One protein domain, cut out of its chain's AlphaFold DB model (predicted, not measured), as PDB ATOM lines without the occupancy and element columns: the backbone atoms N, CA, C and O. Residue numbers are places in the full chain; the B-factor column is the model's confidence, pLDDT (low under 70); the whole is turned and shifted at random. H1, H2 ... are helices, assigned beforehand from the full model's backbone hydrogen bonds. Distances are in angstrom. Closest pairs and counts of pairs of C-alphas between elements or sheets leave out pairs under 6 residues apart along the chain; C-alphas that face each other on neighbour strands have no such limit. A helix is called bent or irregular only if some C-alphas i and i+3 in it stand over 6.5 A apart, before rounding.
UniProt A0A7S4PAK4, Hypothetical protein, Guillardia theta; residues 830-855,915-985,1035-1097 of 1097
ATOM      1  N   CYS A 830     242.766 193.850 178.929       79.00
ATOM      2  CA  CYS A 830     243.367 192.724 178.223       79.00
ATOM      3  C   CYS A 830     243.763 193.114 176.791       79.00
ATOM      4  O   CYS A 830     243.118 193.931 176.138       79.00
ATOM      5  N   HIS A 831     244.834 192.498 176.285       83.25
ATOM      6  CA  HIS A 831     245.346 192.799 174.946       83.25
ATOM      7  C   HIS A 831     244.316 192.524 173.847       83.25
ATOM      8  O   HIS A 831     244.176 193.335 172.940       83.25
ATOM      9  N   SER A 832     243.570 191.419 173.951       83.75
ATOM     10  CA  SER A 832     242.576 191.043 172.942       83.75
ATOM     11  C   SER A 832     241.499 192.114 172.764       83.75
ATOM     12  O   SER A 832     241.143 192.415 171.633       83.75
ATOM     13  N   TYR A 833     241.039 192.747 173.852       88.00
ATOM     14  CA  TYR A 833     240.079 193.851 173.763       88.00
ATOM     15  C   TYR A 833     240.660 195.030 172.969       88.00
ATOM     16  O   TYR A 833     240.037 195.492 172.016       88.00
ATOM     17  N   PHE A 834     241.879 195.465 173.310       87.88
ATOM     18  CA  PHE A 834     242.551 196.564 172.610       87.88
ATOM     19  C   PHE A 834     242.883 196.237 171.150       87.88
ATOM     20  O   PHE A 834     242.816 197.127 170.304       87.88
ATOM     21  N   SER A 835     243.239 194.986 170.836       87.94
ATOM     22  CA  SER A 835     243.495 194.572 169.451       87.94
ATOM     23  C   SER A 835     242.220 194.673 168.618       87.94
ATOM     24  O   SER A 835     242.224 195.316 167.570       87.94
ATOM     25  N   ILE A 836     241.099 194.145 169.130       90.88
ATOM     26  CA  ILE A 836     239.796 194.237 168.459       90.88
ATOM     27  C   ILE A 836     239.387 195.706 168.292       90.88
ATOM     28  O   ILE A 836     239.000 196.114 167.199       90.88
ATOM     29  N   GLU A 837     239.515 196.527 169.337       92.75
ATOM     30  CA  GLU A 837     239.225 197.964 169.274       92.75
ATOM     31  C   GLU A 837     240.060 198.676 168.200       92.75
ATOM     32  O   GLU A 837     239.522 199.409 167.367       92.75
ATOM     33  N   ARG A 838     241.370 198.419 168.154       89.44
ATOM     34  CA  ARG A 838     242.264 198.986 167.139       89.44
ATOM     35  C   ARG A 838     241.889 198.531 165.728       89.44
ATOM     36  O   ARG A 838     241.923 199.349 164.803       89.44
ATOM     37  N   SER A 839     241.522 197.264 165.558       91.31
ATOM     38  CA  SER A 839     241.058 196.714 164.283       91.31
ATOM     39  C   SER A 839     239.754 197.372 163.834       91.31
ATOM     40  O   SER A 839     239.652 197.755 162.670       91.31
ATOM     41  N   ILE A 840     238.811 197.625 164.751       93.25
ATOM     42  CA  ILE A 840     237.584 198.393 164.476       93.25
ATOM     43  C   ILE A 840     237.919 199.807 164.007       93.25
ATOM     44  O   ILE A 840     237.414 200.235 162.972       93.25
ATOM     45  N   MET A 841     238.782 200.530 164.724       91.38
ATOM     46  CA  MET A 841     239.146 201.901 164.345       91.38
ATOM     47  C   MET A 841     239.821 201.941 162.971       91.38
ATOM     48  O   MET A 841     239.498 202.782 162.134       91.38
ATOM     49  N   THR A 842     240.713 200.986 162.711       89.00
ATOM     50  CA  THR A 842     241.397 200.848 161.419       89.00
ATOM     51  C   THR A 842     240.398 200.540 160.301       89.00
ATOM     52  O   THR A 842     240.451 201.156 159.236       89.00
ATOM     53  N   PHE A 843     239.445 199.637 160.549       93.62
ATOM     54  CA  PHE A 843     238.363 199.322 159.622       93.62
ATOM     55  C   PHE A 843     237.485 200.542 159.322       93.62
ATOM     56  O   PHE A 843     237.244 200.821 158.152       93.62
ATOM     57  N   ILE A 844     237.057 201.300 160.339       91.25
ATOM     58  CA  ILE A 844     236.213 202.494 160.165       91.25
ATOM     59  C   ILE A 844     236.917 203.531 159.284       91.25
ATOM     60  O   ILE A 844     236.310 204.036 158.342       91.25
ATOM     61  N   VAL A 845     238.202 203.805 159.534       91.00
ATOM     62  CA  VAL A 845     238.987 204.748 158.722       91.00
ATOM     63  C   VAL A 845     239.095 204.268 157.272       91.00
ATOM     64  O   VAL A 845     238.893 205.050 156.345       91.00
ATOM     65  N   HIS A 846     239.381 202.983 157.044       89.31
ATOM     66  CA  HIS A 846     239.440 202.437 155.685       89.31
ATOM     67  C   HIS A 846     238.083 202.452 154.981       89.31
ATOM     68  O   HIS A 846     238.024 202.773 153.798       89.31
ATOM     69  N   TYR A 847     237.004 202.154 155.703       90.00
ATOM     70  CA  TYR A 847     235.641 202.202 155.188       90.00
ATOM     71  C   TYR A 847     235.265 203.628 154.766       90.00
ATOM     72  O   TYR A 847     234.834 203.834 153.636       90.00
ATOM     73  N   GLN A 848     235.503 204.626 155.623       89.56
ATOM     74  CA  GLN A 848     235.259 206.039 155.307       89.56
ATOM     75  C   GLN A 848     236.088 206.508 154.108       89.56
ATOM     76  O   GLN A 848     235.560 207.154 153.209       89.56
ATOM     77  N   ASN A 849     237.372 206.145 154.057       88.25
ATOM     78  CA  ASN A 849     238.240 206.498 152.935       88.25
ATOM     79  C   ASN A 849     237.762 205.883 151.615       88.25
ATOM     80  O   ASN A 849     237.786 206.574 150.599       88.25
ATOM     81  N   LEU A 850     237.311 204.621 151.629       88.00
ATOM     82  CA  LEU A 850     236.750 203.969 150.446       88.00
ATOM     83  C   LEU A 850     235.520 204.734 149.946       88.00
ATOM     84  O   LEU A 850     235.470 205.121 148.784       88.00
ATOM     85  N   TRP A 851     234.566 205.029 150.831       84.44
ATOM     86  CA  TRP A 851     233.354 205.756 150.446       84.44
ATOM     87  C   TRP A 851     233.625 207.191 150.002       84.44
ATOM     88  O   TRP A 851     233.020 207.646 149.037       84.44
ATOM     89  N   HIS A 852     234.568 207.897 150.627       85.88
ATOM     90  CA  HIS A 852     234.981 209.217 150.155       85.88
ATOM     91  C   HIS A 852     235.587 209.170 148.749       85.88
ATOM     92  O   HIS A 852     235.386 210.107 147.980       85.88
ATOM     93  N   GLN A 853     236.314 208.109 148.388       84.12
ATOM     94  CA  GLN A 853     236.826 207.937 147.026       84.12
ATOM     95  C   GLN A 853     235.679 207.672 146.044       84.12
ATOM     96  O   GLN A 853     235.578 208.368 145.036       84.12
ATOM     97  N   THR A 854     234.765 206.757 146.382       82.31
ATOM     98  CA  THR A 854     233.603 206.416 145.547       82.31
ATOM     99  C   THR A 854     232.667 207.607 145.325       82.31
ATOM    100  O   THR A 854     232.238 207.846 144.202       82.31
ATOM    101  N   CYS A 855     232.373 208.392 146.365       79.69
ATOM    102  CA  CYS A 855     231.468 209.539 146.260       79.69
ATOM    103  C   CYS A 855     232.096 210.745 145.535       79.69
ATOM    104  O   CYS A 855     231.368 211.555 144.966       79.69
ATOM    105  N   SER A 915     222.729 200.626 141.210       62.03
ATOM    106  CA  SER A 915     223.323 199.535 140.416       62.03
ATOM    107  C   SER A 915     224.781 199.835 140.059       62.03
ATOM    108  O   SER A 915     225.653 199.013 140.316       62.03
ATOM    109  N   SER A 916     225.063 201.063 139.611       67.00
ATOM    110  CA  SER A 916     226.423 201.517 139.283       67.00
ATOM    111  C   SER A 916     227.371 201.465 140.488       67.00
ATOM    112  O   SER A 916     228.550 201.151 140.349       67.00
ATOM    113  N   ILE A 917     226.861 201.747 141.692       67.81
ATOM    114  CA  ILE A 917     227.610 201.625 142.947       67.81
ATOM    115  C   ILE A 917     227.910 200.152 143.262       67.81
ATOM    116  O   ILE A 917     229.015 199.834 143.695       67.81
ATOM    117  N   SER A 918     226.951 199.245 143.050       68.44
ATOM    118  CA  SER A 918     227.162 197.807 143.264       68.44
ATOM    119  C   SER A 918     228.244 197.246 142.340       68.44
ATOM    120  O   SER A 918     229.097 196.491 142.806       68.44
ATOM    121  N   ASP A 919     228.229 197.639 141.068       71.50
ATOM    122  CA  ASP A 919     229.216 197.198 140.079       71.50
ATOM    123  C   ASP A 919     230.601 197.788 140.393       71.50
ATOM    124  O   ASP A 919     231.591 197.061 140.439       71.50
ATOM    125  N   PHE A 920     230.666 199.068 140.786       74.94
ATOM    126  CA  PHE A 920     231.906 199.695 141.259       74.94
ATOM    127  C   PHE A 920     232.542 198.936 142.436       74.94
ATOM    128  O   PHE A 920     233.759 198.764 142.485       74.94
ATOM    129  N   PHE A 921     231.740 198.471 143.400       73.19
ATOM    130  CA  PHE A 921     232.266 197.709 144.537       73.19
ATOM    131  C   PHE A 921     232.724 196.300 144.177       73.19
ATOM    132  O   PHE A 921     233.613 195.784 144.856       73.19
ATOM    133  N   ALA A 922     232.142 195.684 143.146       73.06
ATOM    134  CA  ALA A 922     232.610 194.393 142.652       73.06
ATOM    135  C   ALA A 922     234.033 194.506 142.077       73.06
ATOM    136  O   ALA A 922     234.861 193.628 142.323       73.06
ATOM    137  N   ASP A 923     234.334 195.624 141.415       77.75
ATOM    138  CA  ASP A 923     235.617 195.850 140.742       77.75
ATOM    139  C   ASP A 923     236.685 196.505 141.640       77.75
ATOM    140  O   ASP A 923     237.880 196.472 141.328       77.75
ATOM    141  N   HIS A 924     236.301 197.103 142.777       81.50
ATOM    142  CA  HIS A 924     237.247 197.821 143.631       81.50
ATOM    143  C   HIS A 924     238.125 196.864 144.473       81.50
ATOM    144  O   HIS A 924     237.618 196.173 145.364       81.50
ATOM    145  N   PRO A 925     239.467 196.878 144.330       81.75
ATOM    146  CA  PRO A 925     240.356 195.888 144.957       81.75
ATOM    147  C   PRO A 925     240.381 195.943 146.494       81.75
ATOM    148  O   PRO A 925     240.652 194.938 147.155       81.75
ATOM    149  N   ASP A 926     240.089 197.104 147.089       84.12
ATOM    150  CA  ASP A 926     240.027 197.254 148.550       84.12
ATOM    151  C   ASP A 926     238.723 196.733 149.172       84.12
ATOM    152  O   ASP A 926     238.676 196.487 150.381       84.12
ATOM    153  N   PHE A 927     237.666 196.528 148.380       84.88
ATOM    154  CA  PHE A 927     236.371 196.116 148.911       84.88
ATOM    155  C   PHE A 927     236.390 194.685 149.490       84.88
ATOM    156  O   PHE A 927     236.025 194.522 150.661       84.88
ATOM    157  N   PRO A 928     236.937 193.662 148.797       85.31
ATOM    158  CA  PRO A 928     237.151 192.336 149.386       85.31
ATOM    159  C   PRO A 928     238.018 192.358 150.647       85.31
ATOM    160  O   PRO A 928     237.805 191.583 151.582       85.31
ATOM    161  N   ARG A 929     238.995 193.274 150.711       87.12
ATOM    162  CA  ARG A 929     239.857 193.437 151.888       87.12
ATOM    163  C   ARG A 929     239.079 193.980 153.088       87.12
ATOM    164  O   ARG A 929     239.298 193.502 154.200       87.12
ATOM    165  N   LEU A 930     238.189 194.947 152.872       89.38
ATOM    166  CA  LEU A 930     237.303 195.483 153.906       89.38
ATOM    167  C   LEU A 930     236.269 194.455 154.367       89.38
ATOM    168  O   LEU A 930     236.063 194.320 155.570       89.38
ATOM    169  N   GLY A 931     235.676 193.699 153.438       88.94
ATOM    170  CA  GLY A 931     234.764 192.600 153.764       88.94
ATOM    171  C   GLY A 931     235.431 191.547 154.653       88.94
ATOM    172  O   GLY A 931     234.894 191.186 155.698       88.94
ATOM    173  N   PHE A 932     236.653 191.135 154.297       91.25
ATOM    174  CA  PHE A 932     237.465 190.241 155.125       91.25
ATOM    175  C   PHE A 932     237.766 190.831 156.510       91.25
ATOM    176  O   PHE A 932     237.624 190.137 157.513       91.25
ATOM    177  N   LEU A 933     238.173 192.104 156.579       90.81
ATOM    178  CA  LEU A 933     238.512 192.754 157.846       90.81
ATOM    179  C   LEU A 933     237.299 192.823 158.780       90.81
ATOM    180  O   LEU A 933     237.423 192.494 159.955       90.81
ATOM    181  N   LEU A 934     236.127 193.190 158.254       93.25
ATOM    182  CA  LEU A 934     234.880 193.184 159.015       93.25
ATOM    183  C   LEU A 934     234.556 191.785 159.548       93.25
ATOM    184  O   LEU A 934     234.199 191.647 160.714       93.25
ATOM    185  N   HIS A 935     234.695 190.762 158.703       91.62
ATOM    186  CA  HIS A 935     234.435 189.381 159.091       91.62
ATOM    187  C   HIS A 935     235.375 188.910 160.206       91.62
ATOM    188  O   HIS A 935     234.899 188.422 161.227       91.62
ATOM    189  N   SER A 936     236.685 189.147 160.062       92.38
ATOM    190  CA  SER A 936     237.676 188.807 161.091       92.38
ATOM    191  C   SER A 936     237.380 189.519 162.410       92.38
ATOM    192  O   SER A 936     237.377 188.879 163.455       92.38
ATOM    193  N   ILE A 937     237.056 190.819 162.372       93.31
ATOM    194  CA  ILE A 937     236.689 191.585 163.574       93.31
ATOM    195  C   ILE A 937     235.477 190.958 164.264       93.31
ATOM    196  O   ILE A 937     235.459 190.829 165.486       93.31
ATOM    197  N   VAL A 938     234.455 190.575 163.498       92.88
ATOM    198  CA  VAL A 938     233.237 189.969 164.043       92.88
ATOM    199  C   VAL A 938     233.533 188.598 164.652       92.88
ATOM    200  O   VAL A 938     233.063 188.324 165.755       92.88
ATOM    201  N   ASP A 939     234.342 187.762 164.004       90.25
ATOM    202  CA  ASP A 939     234.770 186.479 164.569       90.25
ATOM    203  C   ASP A 939     235.592 186.654 165.854       90.25
ATOM    204  O   ASP A 939     235.357 185.938 166.834       90.25
ATOM    205  N   ASP A 940     236.482 187.646 165.914       89.44
ATOM    206  CA  ASP A 940     237.238 187.965 167.126       89.44
ATOM    207  C   ASP A 940     236.313 188.464 168.245       89.44
ATOM    208  O   ASP A 940     236.450 188.051 169.402       89.44
ATOM    209  N   MET A 941     235.307 189.285 167.912       90.56
ATOM    210  CA  MET A 941     234.266 189.698 168.856       90.56
ATOM    211  C   MET A 941     233.460 188.506 169.383       90.56
ATOM    212  O   MET A 941     233.175 188.450 170.579       90.56
ATOM    213  N   VAL A 942     233.095 187.545 168.529       88.31
ATOM    214  CA  VAL A 942     232.402 186.315 168.948       88.31
ATOM    215  C   VAL A 942     233.310 185.498 169.870       88.31
ATOM    216  O   VAL A 942     232.918 185.166 170.989       88.31
ATOM    217  N   SER A 943     234.549 185.236 169.447       85.06
ATOM    218  CA  SER A 943     235.552 184.481 170.209       85.06
ATOM    219  C   SER A 943     235.833 185.097 171.581       85.06
ATOM    220  O   SER A 943     236.039 184.363 172.553       85.06
ATOM    221  N   PHE A 944     235.824 186.430 171.676       85.38
ATOM    222  CA  PHE A 944     236.020 187.180 172.914       85.38
ATOM    223  C   PHE A 944     234.750 187.252 173.772       85.38
ATOM    224  O   PHE A 944     234.789 186.993 174.974       85.38
ATOM    225  N   GLY A 945     233.601 187.571 173.176       83.19
ATOM    226  CA  GLY A 945     232.348 187.761 173.900       83.19
ATOM    227  C   GLY A 945     231.798 186.471 174.507       83.19
ATOM    228  O   GLY A 945     231.159 186.514 175.561       83.19
ATOM    229  N   VAL A 946     232.063 185.320 173.881       80.12
ATOM    230  CA  VAL A 946     231.628 184.011 174.386       80.12
ATOM    231  C   VAL A 946     232.372 183.598 175.677       80.12
ATOM    232  O   VAL A 946     231.880 182.749 176.415       80.12
ATOM    233  N   ARG A 947     233.492 184.251 176.032       73.75
ATOM    234  CA  ARG A 947     234.299 183.967 177.244       73.75
ATOM    235  C   ARG A 947     233.723 184.569 178.545       73.75
ATOM    236  O   ARG A 947     234.479 185.071 179.369       73.75
ATOM    237  N   ASP A 948     232.396 184.586 178.699       63.56
ATOM    238  CA  ASP A 948     231.656 185.230 179.809       63.56
ATOM    239  C   ASP A 948     231.829 186.761 179.922       63.56
ATOM    240  O   ASP A 948     231.621 187.368 180.974       63.56
ATOM    241  N   GLN A 949     232.163 187.429 178.811       66.69
ATOM    242  CA  GLN A 949     232.465 188.872 178.771       66.69
ATOM    243  C   GLN A 949     231.468 189.680 177.945       66.69
ATOM    244  O   GLN A 949     231.764 190.797 177.511       66.69
ATOM    245  N   SER A 950     230.281 189.121 177.712       67.38
ATOM    246  CA  SER A 950     229.277 189.673 176.800       67.38
ATOM    247  C   SER A 950     229.002 191.161 177.047       67.38
ATOM    248  O   SER A 950     228.907 191.935 176.110       67.38
ATOM    249  N   ARG A 951     228.985 191.635 178.297       78.62
ATOM    250  CA  ARG A 951     228.751 193.065 178.580       78.62
ATOM    251  C   ARG A 951     229.809 193.998 177.987       78.62
ATOM    252  O   ARG A 951     229.481 195.098 177.556       78.62
ATOM    253  N   VAL A 952     231.071 193.576 177.987       82.12
ATOM    254  CA  VAL A 952     232.189 194.386 177.490       82.12
ATOM    255  C   VAL A 952     232.224 194.363 175.964       82.12
ATOM    256  O   VAL A 952     232.450 195.410 175.358       82.12
ATOM    257  N   ILE A 953     231.914 193.217 175.339       87.12
ATOM    258  CA  ILE A 953     231.893 193.128 173.874       87.12
ATOM    259  C   ILE A 953     230.855 194.065 173.264       87.12
ATOM    260  O   ILE A 953     231.138 194.691 172.249       87.12
ATOM    261  N   PHE A 954     229.703 194.270 173.912       86.94
ATOM    262  CA  PHE A 954     228.663 195.154 173.381       86.94
ATOM    263  C   PHE A 954     229.110 196.608 173.219       86.94
ATOM    264  O   PHE A 954     228.571 197.313 172.371       86.94
ATOM    265  N   GLN A 955     230.134 197.055 173.951       89.25
ATOM    266  CA  GLN A 955     230.727 198.375 173.722       89.25
ATOM    267  C   GLN A 955     231.464 198.437 172.381       89.25
ATOM    268  O   GLN A 955     231.296 199.403 171.643       89.25
ATOM    269  N   LEU A 956     232.213 197.385 172.036       91.44
ATOM    270  CA  LEU A 956     232.901 197.262 170.751       91.44
ATOM    271  C   LEU A 956     231.914 197.047 169.596       91.44
ATOM    272  O   LEU A 956     232.080 197.624 168.525       91.44
ATOM    273  N   VAL A 957     230.850 196.274 169.825       91.00
ATOM    274  CA  VAL A 957     229.751 196.093 168.861       91.00
ATOM    275  C   VAL A 957     229.074 197.430 168.572       91.00
ATOM    276  O   VAL A 957     228.903 197.789 167.410       91.00
ATOM    277  N   ASN A 958     228.746 198.196 169.615       89.31
ATOM    278  CA  ASN A 958     228.189 199.537 169.463       89.31
ATOM    279  C   ASN A 958     229.167 200.463 168.741       89.31
ATOM    280  O   ASN A 958     228.757 201.176 167.834       89.31
ATOM    281  N   LEU A 959     230.454 200.436 169.091       91.50
ATOM    282  CA  LEU A 959     231.469 201.233 168.407       91.50
ATOM    283  C   LEU A 959     231.494 200.934 166.900       91.50
ATOM    284  O   LEU A 959     231.440 201.865 166.100       91.50
ATOM    285  N   LEU A 960     231.540 199.659 166.510       93.88
ATOM    286  CA  LEU A 960     231.604 199.244 165.111       93.88
ATOM    287  C   LEU A 960     230.305 199.566 164.359       93.88
ATOM    288  O   LEU A 960     230.316 200.326 163.389       93.88
ATOM    289  N   PHE A 961     229.178 199.007 164.799       90.94
ATOM    290  CA  PHE A 961     227.939 199.060 164.025       90.94
ATOM    291  C   PHE A 961     227.217 200.400 164.127       90.94
ATOM    292  O   PHE A 961     226.635 200.833 163.139       90.94
ATOM    293  N   THR A 962     227.294 201.116 165.254       87.88
ATOM    294  CA  THR A 962     226.735 202.477 165.321       87.88
ATOM    295  C   THR A 962     227.528 203.430 164.433       87.88
ATOM    296  O   THR A 962     226.927 204.282 163.786       87.88
ATOM    297  N   SER A 963     228.854 203.277 164.339       89.62
ATOM    298  CA  SER A 963     229.662 204.076 163.405       89.62
ATOM    299  C   SER A 963     229.318 203.762 161.948       89.62
ATOM    300  O   SER A 963     229.159 204.684 161.153       89.62
ATOM    301  N   LEU A 964     229.125 202.480 161.610       89.44
ATOM    302  CA  LEU A 964     228.677 202.062 160.278       89.44
ATOM    303  C   LEU A 964     227.277 202.590 159.939       89.44
ATOM    304  O   LEU A 964     227.082 203.143 158.862       89.44
ATOM    305  N   PHE A 965     226.311 202.478 160.854       85.69
ATOM    306  CA  PHE A 965     224.932 202.926 160.626       85.69
ATOM    307  C   PHE A 965     224.756 204.445 160.647       85.69
ATOM    308  O   PHE A 965     223.783 204.948 160.090       85.69
ATOM    309  N   ARG A 966     225.691 205.188 161.251       85.88
ATOM    310  CA  ARG A 966     225.744 206.655 161.164       85.88
ATOM    311  C   ARG A 966     226.356 207.164 159.864       85.88
ATOM    312  O   ARG A 966     226.248 208.355 159.592       85.88
ATOM    313  N   HIS A 967     227.002 206.301 159.086       87.50
ATOM    314  CA  HIS A 967     227.527 206.686 157.786       87.50
ATOM    315  C   HIS A 967     226.379 207.091 156.850       87.50
ATOM    316  O   HIS A 967     225.322 206.455 156.847       87.50
ATOM    317  N   GLU A 968     226.598 208.130 156.043       83.88
ATOM    318  CA  GLU A 968     225.577 208.754 155.184       83.88
ATOM    319  C   GLU A 968     224.860 207.724 154.299       83.88
ATOM    320  O   GLU A 968     223.639 207.728 154.191       83.88
ATOM    321  N   THR A 969     225.597 206.731 153.799       80.62
ATOM    322  CA  THR A 969     225.056 205.652 152.957       80.62
ATOM    323  C   THR A 969     223.992 204.789 153.640       80.62
ATOM    324  O   THR A 969     223.075 204.312 152.971       80.62
ATOM    325  N   PHE A 970     224.076 204.576 154.957       80.88
ATOM    326  CA  PHE A 970     223.032 203.885 155.721       80.88
ATOM    327  C   PHE A 970     221.916 204.841 156.138       80.88
ATOM    328  O   PHE A 970     220.745 204.460 156.089       80.88
ATOM    329  N   ALA A 971     222.258 206.076 156.516       79.38
ATOM    330  CA  ALA A 971     221.284 207.092 156.900       79.38
ATOM    331  C   ALA A 971     220.311 207.405 155.752       79.38
ATOM    332  O   ALA A 971     219.096 207.414 155.964       79.38
ATOM    333  N   ASP A 972     220.828 207.559 154.534       78.25
ATOM    334  CA  ASP A 972     220.037 207.794 153.327       78.25
ATOM    335  C   ASP A 972     219.140 206.603 152.999       78.25
ATOM    336  O   ASP A 972     217.972 206.780 152.651       78.25
ATOM    337  N   PHE A 973     219.637 205.378 153.188       74.44
ATOM    338  CA  PHE A 973     218.854 204.170 152.944       74.44
ATOM    339  C   PHE A 973     217.712 204.003 153.956       74.44
ATOM    340  O   PHE A 973     216.570 203.721 153.586       74.44
ATOM    341  N   ILE A 974     217.989 204.231 155.244       74.69
ATOM    342  CA  ILE A 974     216.977 204.199 156.308       74.69
ATOM    343  C   ILE A 974     215.935 205.302 156.078       74.69
ATOM    344  O   ILE A 974     214.728 205.053 156.175       74.69
ATOM    345  N   ALA A 975     216.379 206.511 155.718       77.44
ATOM    346  CA  ALA A 975     215.497 207.621 155.379       77.44
ATOM    347  C   ALA A 975     214.616 207.277 154.170       77.44
ATOM    348  O   ALA A 975     213.397 207.460 154.230       77.44
ATOM    349  N   PHE A 976     215.187 206.700 153.114       73.19
ATOM    350  CA  PHE A 976     214.458 206.267 151.924       73.19
ATOM    351  C   PHE A 976     213.414 205.186 152.237       73.19
ATOM    352  O   PHE A 976     212.243 205.325 151.869       73.19
ATOM    353  N   GLY A 977     213.782 204.164 153.012       71.56
ATOM    354  CA  GLY A 977     212.854 203.126 153.458       71.56
ATOM    355  C   GLY A 977     211.710 203.667 154.325       71.56
ATOM    356  O   GLY A 977     210.553 203.260 154.184       71.56
ATOM    357  N   SER A 978     211.988 204.647 155.191       74.00
ATOM    358  CA  SER A 978     210.950 205.321 155.984       74.00
ATOM    359  C   SER A 978     209.963 206.111 155.108       74.00
ATOM    360  O   SER A 978     208.750 206.080 155.342       74.00
ATOM    361  N   GLN A 979     210.457 206.749 154.040       73.81
ATOM    362  CA  GLN A 979     209.634 207.478 153.076       73.81
ATOM    363  C   GLN A 979     208.756 206.534 152.248       73.81
ATOM    364  O   GLN A 979     207.568 206.824 152.074       73.81
ATOM    365  N   LEU A 980     209.288 205.391 151.801       69.25
ATOM    366  CA  LEU A 980     208.523 204.354 151.098       69.25
ATOM    367  C   LEU A 980     207.367 203.830 151.948       69.25
ATOM    368  O   LEU A 980     206.224 203.865 151.494       69.25
ATOM    369  N   ARG A 981     207.615 203.498 153.222       67.94
ATOM    370  CA  ARG A 981     206.555 203.076 154.154       67.94
ATOM    371  C   ARG A 981     205.489 204.150 154.361       67.94
ATOM    372  O   ARG A 981     204.299 203.845 154.422       67.94
ATOM    373  N   SER A 982     205.885 205.423 154.444       73.88
ATOM    374  CA  SER A 982     204.925 206.530 154.547       73.88
ATOM    375  C   SER A 982     204.058 206.668 153.284       73.88
ATOM    376  O   SER A 982     202.868 206.977 153.380       73.88
ATOM    377  N   ARG A 983     204.624 206.383 152.103       65.94
ATOM    378  CA  ARG A 983     203.915 206.379 150.816       65.94
ATOM    379  C   ARG A 983     203.005 205.164 150.668       65.94
ATOM    380  O   ARG A 983     201.871 205.344 150.238       65.94
ATOM    381  N   GLU A 984     203.444 203.972 151.054       66.56
ATOM    382  CA  GLU A 984     202.616 202.759 151.043       66.56
ATOM    383  C   GLU A 984     201.448 202.862 152.017       66.56
ATOM    384  O   GLU A 984     200.312 202.626 151.614       66.56
ATOM    385  N   LYS A 985     201.675 203.344 153.248       66.06
ATOM    386  CA  LYS A 985     200.582 203.644 154.188       66.06
ATOM    387  C   LYS A 985     199.587 204.644 153.595       66.06
ATOM    388  O   LYS A 985     198.383 204.443 153.715       66.06
ATOM    389  N   LEU A1035     219.093 196.574 148.657       69.38
ATOM    390  CA  LEU A1035     220.258 197.050 149.404       69.38
ATOM    391  C   LEU A1035     221.518 196.713 148.587       69.38
ATOM    392  O   LEU A1035     221.629 195.574 148.122       69.38
ATOM    393  N   PRO A1036     222.479 197.641 148.424       76.38
ATOM    394  CA  PRO A1036     223.722 197.297 147.757       76.38
ATOM    395  C   PRO A1036     224.445 196.184 148.540       76.38
ATOM    396  O   PRO A1036     224.352 196.097 149.772       76.38
ATOM    397  N   ARG A1037     225.157 195.304 147.820       76.25
ATOM    398  CA  ARG A1037     225.831 194.115 148.386       76.25
ATOM    399  C   ARG A1037     226.665 194.399 149.656       76.25
ATOM    400  O   ARG A1037     226.552 193.614 150.598       76.25
ATOM    401  N   PRO A1038     227.434 195.508 149.758       77.62
ATOM    402  CA  PRO A1038     228.168 195.862 150.978       77.62
ATOM    403  C   PRO A1038     227.306 195.971 152.236       77.62
ATOM    404  O   PRO A1038     227.669 195.464 153.297       77.62
ATOM    405  N   GLN A1039     226.154 196.630 152.131       81.69
ATOM    406  CA  GLN A1039     225.263 196.873 153.257       81.69
ATOM    407  C   GLN A1039     224.585 195.575 153.694       81.69
ATOM    408  O   GLN A1039     224.442 195.337 154.895       81.69
ATOM    409  N   VAL A1040     224.232 194.709 152.737       82.62
ATOM    410  CA  VAL A1040     223.729 193.358 153.029       82.62
ATOM    411  C   VAL A1040     224.784 192.549 153.781       82.62
ATOM    412  O   VAL A1040     224.465 191.961 154.812       82.62
ATOM    413  N   ALA A1041     226.044 192.575 153.337       80.75
ATOM    414  CA  ALA A1041     227.132 191.876 154.015       80.75
ATOM    415  C   ALA A1041     227.338 192.383 155.455       80.75
ATOM    416  O   ALA A1041     227.470 191.577 156.375       80.75
ATOM    417  N   ILE A1042     227.289 193.700 155.689       85.56
ATOM    418  CA  ILE A1042     227.370 194.284 157.043       85.56
ATOM    419  C   ILE A1042     226.222 193.786 157.932       85.56
ATOM    420  O   ILE A1042     226.453 193.392 159.078       85.56
ATOM    421  N   LEU A1043     224.991 193.766 157.413       83.25
ATOM    422  CA  LEU A1043     223.827 193.273 158.152       83.25
ATOM    423  C   LEU A1043     223.922 191.777 158.451       83.25
ATOM    424  O   LEU A1043     223.590 191.354 159.557       83.25
ATOM    425  N   GLN A1044     224.438 190.985 157.514       84.19
ATOM    426  CA  GLN A1044     224.702 189.564 157.722       84.19
ATOM    427  C   GLN A1044     225.758 189.332 158.808       84.19
ATOM    428  O   GLN A1044     225.580 188.437 159.632       84.19
ATOM    429  N   GLN A1045     226.820 190.145 158.861       87.12
ATOM    430  CA  GLN A1045     227.822 190.059 159.930       87.12
ATOM    431  C   GLN A1045     227.241 190.444 161.295       87.12
ATOM    432  O   GLN A1045     227.516 189.774 162.291       87.12
ATOM    433  N   LEU A1046     226.382 191.467 161.355       85.38
ATOM    434  CA  LEU A1046     225.661 191.812 162.581       85.38
ATOM    435  C   LEU A1046     224.739 190.671 163.033       85.38
ATOM    436  O   LEU A1046     224.735 190.292 164.202       85.38
ATOM    437  N   GLN A1047     223.970 190.100 162.109       82.81
ATOM    438  CA  GLN A1047     223.080 188.980 162.398       82.81
ATOM    439  C   GLN A1047     223.867 187.754 162.873       82.81
ATOM    440  O   GLN A1047     223.485 187.110 163.853       82.81
ATOM    441  N   TYR A1048     224.989 187.456 162.214       84.81
ATOM    442  CA  TYR A1048     225.914 186.404 162.614       84.81
ATOM    443  C   TYR A1048     226.416 186.642 164.041       84.81
ATOM    444  O   TYR A1048     226.234 185.764 164.879       84.81
ATOM    445  N   LEU A1049     226.912 187.836 164.368       85.31
ATOM    446  CA  LEU A1049     227.332 188.200 165.723       85.31
ATOM    447  C   LEU A1049     226.209 187.995 166.756       85.31
ATOM    448  O   LEU A1049     226.409 187.337 167.777       85.31
ATOM    449  N   LEU A1050     225.015 188.535 166.498       82.50
ATOM    450  CA  LEU A1050     223.882 188.453 167.426       82.50
ATOM    451  C   LEU A1050     223.424 187.008 167.654       82.50
ATOM    452  O   LEU A1050     222.986 186.670 168.754       82.50
ATOM    453  N   SER A1051     223.609 186.131 166.663       80.69
ATOM    454  CA  SER A1051     223.302 184.703 166.784       80.69
ATOM    455  C   SER A1051     224.224 183.921 167.735       80.69
ATOM    456  O   SER A1051     224.041 182.717 167.917       80.69
ATOM    457  N   PHE A1052     225.206 184.566 168.369       80.56
ATOM    458  CA  PHE A1052     226.044 183.977 169.423       80.56
ATOM    459  C   PHE A1052     225.663 184.404 170.841       80.56
ATOM    460  O   PHE A1052     226.133 183.805 171.808       80.56
ATOM    461  N   PHE A1053     224.792 185.405 170.985       79.81
ATOM    462  CA  PHE A1053     224.450 185.997 172.278       79.81
ATOM    463  C   PHE A1053     222.943 185.898 172.567       79.81
ATOM    464  O   PHE A1053     222.262 186.927 172.648       79.81
ATOM    465  N   PRO A1054     222.399 184.673 172.747       70.12
ATOM    466  CA  PRO A1054     220.997 184.499 173.116       70.12
ATOM    467  C   PRO A1054     220.718 185.202 174.450       70.12
ATOM    468  O   PRO A1054     221.527 185.118 175.378       70.12
ATOM    469  N   GLY A1055     219.590 185.912 174.532       67.56
ATOM    470  CA  GLY A1055     219.147 186.629 175.736       67.56
ATOM    471  C   GLY A1055     219.802 187.996 175.984       67.56
ATOM    472  O   GLY A1055     219.384 188.705 176.890       67.56
ATOM    473  N   CYS A1056     220.786 188.423 175.183       68.75
ATOM    474  CA  CYS A1056     221.408 189.751 175.316       68.75
ATOM    475  C   CYS A1056     220.715 190.840 174.482       68.75
ATOM    476  O   CYS A1056     221.293 191.874 174.148       68.75
ATOM    477  N   SER A1057     219.464 190.610 174.112       59.06
ATOM    478  CA  SER A1057     218.698 191.547 173.307       59.06
ATOM    479  C   SER A1057     218.497 192.909 173.945       59.06
ATOM    480  O   SER A1057     218.438 193.923 173.252       59.06
ATOM    481  N   ASP A1058     218.393 192.912 175.265       61.84
ATOM    482  CA  ASP A1058     217.976 194.085 176.019       61.84
ATOM    483  C   ASP A1058     219.152 195.045 176.218       61.84
ATOM    484  O   ASP A1058     218.962 196.217 176.527       61.84
ATOM    485  N   THR A1059     220.381 194.571 175.980       62.25
ATOM    486  CA  THR A1059     221.598 195.376 176.109       62.25
ATOM    487  C   THR A1059     221.902 196.250 174.893       62.25
ATOM    488  O   THR A1059     222.712 197.166 175.024       62.25
ATOM    489  N   ILE A1060     221.267 196.024 173.732       70.38
ATOM    490  CA  ILE A1060     221.416 196.911 172.562       70.38
ATOM    491  C   ILE A1060     220.075 197.153 171.833       70.38
ATOM    492  O   ILE A1060     219.893 196.744 170.680       70.38
ATOM    493  N   PRO A1061     219.116 197.845 172.477       72.12
ATOM    494  CA  PRO A1061     217.788 198.075 171.909       72.12
ATOM    495  C   PRO A1061     217.830 198.923 170.630       72.12
ATOM    496  O   PRO A1061     217.057 198.672 169.708       72.12
ATOM    497  N   GLU A1062     218.754 199.883 170.531       70.19
ATOM    498  CA  GLU A1062     218.897 200.750 169.352       70.19
ATOM    499  C   GLU A1062     219.348 199.975 168.109       70.19
ATOM    500  O   GLU A1062     218.762 200.124 167.039       70.19
ATOM    501  N   LEU A1063     220.343 199.096 168.259       73.56
ATOM    502  CA  LEU A1063     220.879 198.282 167.170       73.56
ATOM    503  C   LEU A1063     219.875 197.225 166.718       73.56
ATOM    504  O   LEU A1063     219.694 197.013 165.522       73.56
ATOM    505  N   ARG A1064     219.171 196.605 167.673       73.12
ATOM    506  CA  ARG A1064     218.067 195.692 167.373       73.12
ATOM    507  C   ARG A1064     216.963 196.411 166.607       73.12
ATOM    508  O   ARG A1064     216.505 195.879 165.604       73.12
ATOM    509  N   LYS A1065     216.549 197.596 167.060       76.50
ATOM    510  CA  LYS A1065     215.518 198.389 166.387       76.50
ATOM    511  C   LYS A1065     215.952 198.762 164.970       76.50
ATOM    512  O   LYS A1065     215.201 198.513 164.040       76.50
ATOM    513  N   ALA A1066     217.176 199.263 164.796       69.25
ATOM    514  CA  ALA A1066     217.728 199.585 163.481       69.25
ATOM    515  C   ALA A1066     217.769 198.354 162.557       69.25
ATOM    516  O   ALA A1066     217.369 198.434 161.399       69.25
ATOM    517  N   MET A1067     218.187 197.200 163.083       72.94
ATOM    518  CA  MET A1067     218.226 195.949 162.333       72.94
ATOM    519  C   MET A1067     216.821 195.453 161.975       72.94
ATOM    520  O   MET A1067     216.598 195.079 160.834       72.94
ATOM    521  N   GLN A1068     215.857 195.487 162.898       74.69
ATOM    522  CA  GLN A1068     214.458 195.136 162.620       74.69
ATOM    523  C   GLN A1068     213.833 196.085 161.596       74.69
ATOM    524  O   GLN A1068     213.133 195.646 160.687       74.69
ATOM    525  N   ASP A1069     214.115 197.382 161.706       71.50
ATOM    526  CA  ASP A1069     213.631 198.387 160.768       71.50
ATOM    527  C   ASP A1069     214.212 198.180 159.364       71.50
ATOM    528  O   ASP A1069     213.486 198.452 158.403       71.50
ATOM    529  N   LEU A1070     215.454 197.682 159.252       69.69
ATOM    530  CA  LEU A1070     216.136 197.298 158.005       69.69
ATOM    531  C   LEU A1070     215.675 195.942 157.455       69.69
ATOM    532  O   LEU A1070     215.440 195.829 156.258       69.69
ATOM    533  N   ILE A1071     215.488 194.933 158.308       69.94
ATOM    534  CA  ILE A1071     214.958 193.614 157.922       69.94
ATOM    535  C   ILE A1071     213.557 193.773 157.330       69.94
ATOM    536  O   ILE A1071     213.286 193.237 156.264       69.94
ATOM    537  N   ARG A1072     212.713 194.610 157.941       68.94
ATOM    538  CA  ARG A1072     211.378 194.964 157.428       68.94
ATOM    539  C   ARG A1072     211.382 195.735 156.105       68.94
ATOM    540  O   ARG A1072     210.314 196.014 155.570       68.94
ATOM    541  N   LEU A1073     212.539 196.211 155.646       62.34
ATOM    542  CA  LEU A1073     212.693 196.865 154.341       62.34
ATOM    543  C   LEU A1073     213.185 195.893 153.264       62.34
ATOM    544  O   LEU A1073     213.149 196.243 152.087       62.34
ATOM    545  N   LEU A1074     213.646 194.699 153.650       61.94
ATOM    546  CA  LEU A1074     214.065 193.664 152.718       61.94
ATOM    547  C   LEU A1074     212.849 192.863 152.220       61.94
ATOM    548  O   LEU A1074     211.881 192.694 152.960       61.94
ATOM    549  N   PRO A1075     212.869 192.357 150.975       53.59
ATOM    550  CA  PRO A1075     211.729 191.650 150.398       53.59
ATOM    551  C   PRO A1075     211.411 190.357 151.157       53.59
ATOM    552  O   PRO A1075     212.272 189.483 151.299       53.59
ATOM    553  N   THR A1076     210.154 190.205 151.577       40.91
ATOM    554  CA  THR A1076     209.574 188.979 152.141       40.91
ATOM    555  C   THR A1076     209.507 187.901 151.054       40.91
ATOM    556  O   THR A1076     208.505 187.763 150.359       40.91
ATOM    557  N   GLY A1077     210.607 187.191 150.808       38.53
ATOM    558  CA  GLY A1077     210.657 186.181 149.743       38.53
ATOM    559  C   GLY A1077     212.051 185.836 149.236       38.53
ATOM    560  O   GLY A1077     212.227 184.765 148.665       38.53
ATOM    561  N   LEU A1078     213.061 186.674 149.493       38.50
ATOM    562  CA  LEU A1078     214.444 186.211 149.401       38.50
ATOM    563  C   LEU A1078     214.673 185.285 150.600       38.50
ATOM    564  O   LEU A1078     214.646 185.770 151.736       38.50
ATOM    565  N   PRO A1079     214.857 183.963 150.413       38.38
ATOM    566  CA  PRO A1079     215.293 183.142 151.520       38.38
ATOM    567  C   PRO A1079     216.604 183.761 151.996       38.38
ATOM    568  O   PRO A1079     217.518 183.974 151.197       38.38
ATOM    569  N   TRP A1080     216.689 184.067 153.288       40.72
ATOM    570  CA  TRP A1080     217.947 184.342 153.971       40.72
ATOM    571  C   TRP A1080     218.784 183.048 153.932       40.72
ATOM    572  O   TRP A1080     218.956 182.370 154.940       40.72
ATOM    573  N   ARG A1081     219.202 182.620 152.732       37.56
ATOM    574  CA  ARG A1081     220.115 181.504 152.507       37.56
ATOM    575  C   ARG A1081     221.456 181.922 153.091       37.56
ATOM    576  O   ARG A1081     221.901 183.042 152.856       37.56
ATOM    577  N   ASP A1082     221.995 181.021 153.910       42.88
ATOM    578  CA  ASP A1082     223.236 181.083 154.683       42.88
ATOM    579  C   ASP A1082     224.043 182.382 154.556       42.88
ATOM    580  O   ASP A1082     224.671 182.652 153.533       42.88
ATOM    581  N   SER A1083     224.170 183.123 155.661       40.28
ATOM    582  CA  SER A1083     225.061 184.290 155.791       40.28
ATOM    583  C   SER A1083     226.545 183.994 155.497       40.28
ATOM    584  O   SER A1083     227.364 184.908 155.475       40.28
ATOM    585  N   ARG A1084     226.897 182.722 155.259       43.72
ATOM    586  CA  ARG A1084     228.224 182.234 154.864       43.72
ATOM    587  C   ARG A1084     228.328 181.796 153.388       43.72
ATOM    588  O   ARG A1084     229.444 181.562 152.943       43.72
ATOM    589  N   GLN A1085     227.231 181.722 152.616       37.16
ATOM    590  CA  GLN A1085     227.256 181.347 151.183       37.16
ATOM    591  C   GLN A1085     227.829 182.433 150.259       37.16
ATOM    592  O   GLN A1085     228.197 182.144 149.130       37.16
ATOM    593  N   TYR A1086     227.974 183.672 150.729       38.91
ATOM    594  CA  TYR A1086     228.372 184.802 149.884       38.91
ATOM    595  C   TYR A1086     229.887 185.061 149.805       38.91
ATOM    596  O   TYR A1086     230.288 186.106 149.291       38.91
ATOM    597  N   SER A1087     230.759 184.128 150.224       37.44
ATOM    598  CA  SER A1087     232.204 184.260 149.943       37.44
ATOM    599  C   SER A1087     232.510 184.299 148.438       37.44
ATOM    600  O   SER A1087     233.510 184.891 148.043       37.44
ATOM    601  N   GLU A1088     231.611 183.781 147.593       34.84
ATOM    602  CA  GLU A1088     231.684 183.928 146.132       34.84
ATOM    603  C   GLU A1088     231.414 185.367 145.657       34.84
ATOM    604  O   GLU A1088     231.961 185.785 144.645       34.84
ATOM    605  N   SER A1089     230.666 186.181 146.413       36.66
ATOM    606  CA  SER A1089     230.397 187.588 146.055       36.66
ATOM    607  C   SER A1089     231.517 188.573 146.413       36.66
ATOM    608  O   SER A1089     231.436 189.744 146.047       36.66
ATOM    609  N   PHE A1090     232.557 188.102 147.111       35.91
ATOM    610  CA  PHE A1090     233.790 188.850 147.388       35.91
ATOM    611  C   PHE A1090     234.991 188.351 146.563       35.91
ATOM    612  O   PHE A1090     236.096 188.876 146.715       35.91
ATOM    613  N   ALA A1091     234.801 187.343 145.706       29.89
ATOM    614  CA  ALA A1091     235.800 186.909 144.737       29.89
ATOM    615  C   ALA A1091     235.610 187.682 143.417       29.89
ATOM    616  O   ALA A1091     234.466 187.865 142.999       29.89
ATOM    617  N   PRO A1092     236.684 188.112 142.727       25.22
ATOM    618  CA  PRO A1092     236.554 188.481 141.323       25.22
ATOM    619  C   PRO A1092     236.107 187.227 140.557       25.22
ATOM    620  O   PRO A1092     236.723 186.166 140.708       25.22
ATOM    621  N   MET A1093     235.028 187.316 139.777       22.86
ATOM    622  CA  MET A1093     234.716 186.267 138.803       22.86
ATOM    623  C   MET A1093     235.916 186.106 137.852       22.86
ATOM    624  O   MET A1093     236.473 187.120 137.426       22.86
ATOM    625  N   PRO A1094     236.334 184.878 137.494       25.28
ATOM    626  CA  PRO A1094     237.198 184.691 136.345       25.28
ATOM    627  C   PRO A1094     236.391 184.914 135.059       25.28
ATOM    628  O   PRO A1094     235.227 184.529 134.973       25.28
ATOM    629  N   GLU A1095     237.045 185.558 134.095       29.08
ATOM    630  CA  GLU A1095     236.613 185.858 132.727       29.08
ATOM    631  C   GLU A1095     235.659 184.807 132.128       29.08
ATOM    632  O   GLU A1095     236.084 183.698 131.817       29.08
ATOM    633  N   CYS A1096     234.381 185.170 131.951       22.50
ATOM    634  CA  CYS A1096     233.465 184.642 130.927       22.50
ATOM    635  C   CYS A1096     232.158 185.465 130.903       22.50
ATOM    636  O   CYS A1096     231.121 185.012 131.386       22.50
ATOM    637  N   ILE A1097     232.233 186.678 130.340       25.72
ATOM    638  CA  ILE A1097     231.266 187.246 129.379       25.72
ATOM    639  C   ILE A1097     232.094 187.911 128.285       25.72
ATOM    640  O   ILE A1097     233.026 188.661 128.659       25.72
TER     641      ILE A1097
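Overview. This is residues 830 to 855, 915 to 985 and 1035 to 1097 of the 1097 residues of the protein "Hypothetical protein" of Guillardia theta (UniProt A0A7S4PAK4). Four helices, H1, H3, H4 and H6, stand side by side in an up-and-down bundle, each running against the one before it in the chain. H2 lies across the end where H3 and H6 begin, H7 slants past H4 and H6 away from H1, and H5 turns off H4 about perpendicular as an arm, while a long loop leads from H7 to little H8 by the start of H3. The printed part has 160 residues with eight named helices, H1 to H8 in order, and no named strand; the class is all helix. It is compact, with a radius of gyration of the C-alphas of 16.3 A and spans of 48 by 44 by 30 A.

Arrangement. H1, residues 831 to 855, touches H3, residues 926 to 945, opposite ways at a shallow tilt of 27 degrees; the closest C-alphas, of Ile 836 and Ile 937, are 6.4 A apart. H3 is the hub, touching four helices. H4, residues 950 to 965, forms a helical hairpin with H3, at 22 degrees, with the C-alphas of Gly 945 and Ile 953 closest at 5.4 A. With residues 836 to 844 alone, H1 touches H4, the same way at 9 degrees; the C-alphas of Ile 840 and Leu 960 are closest, at 6.1 A. H6, residues 1037 to 1050, touches H3, the same way at 8 degrees, closest at the C-alphas of Val 942 and Leu 1049, 6.3 A. H7, residues 1061 to 1071, only just touches H4, with 3 pairs of C-alphas within 8 A, the closest those of Thr 962 and Leu 1063, 7.4 A, at a steep tilt of 48 degrees. H8, residues 1085 to 1090, only just touches H3, with 3 such pairs, the closest those of Pro 928 and Phe 1090, 5.2 A. H5, residues 968 to 985, is close to but not clearly touching H4, about perpendicular at 80 degrees, closest at the C-alphas of Phe 965 and Ala 971, 6.7 A. H2, residues 915 to 923, is likewise close to H6, about perpendicular at 75 degrees, closest at the C-alphas of Ser 918 and Arg 1037, 6.5 A. Every O i to N i+4 pair is within hydrogen-bond range in H1, H2, H3, H6 and H7, against 10 of 12 in H4, 13 of 14 in H5 and 0 of 2 in H8, where 2 of 3 O i to N i+3 pairs are.

Along the chain. H1 begins at C-alpha 831, (245.346, 192.799, 174.946), and is 36.0 A long. H3 measures 28.1 A, H5 25.5 A, H4 21.4 A with a kink of 30 degrees near residue 957, and H6 20.0 A. H8 ends at C-alpha 1090, (233.790, 188.850, 147.388), and is irregular: C-alphas 1085 and 1088 are 7.2 A apart.

Size, cuts and confidence. The C-alphas farthest apart, of Cys 830 and Ile 1097, are 50.6 A apart. Residues 856 to 914 and 986 to 1034 are not printed; the C-alpha gaps across these cuts are 14.2 A and 21.3 A. The link from H7 to H8 is long. Mean pLDDT of the printed part is 74.1, and 47 residues are under 70, among them 1070 to 1097.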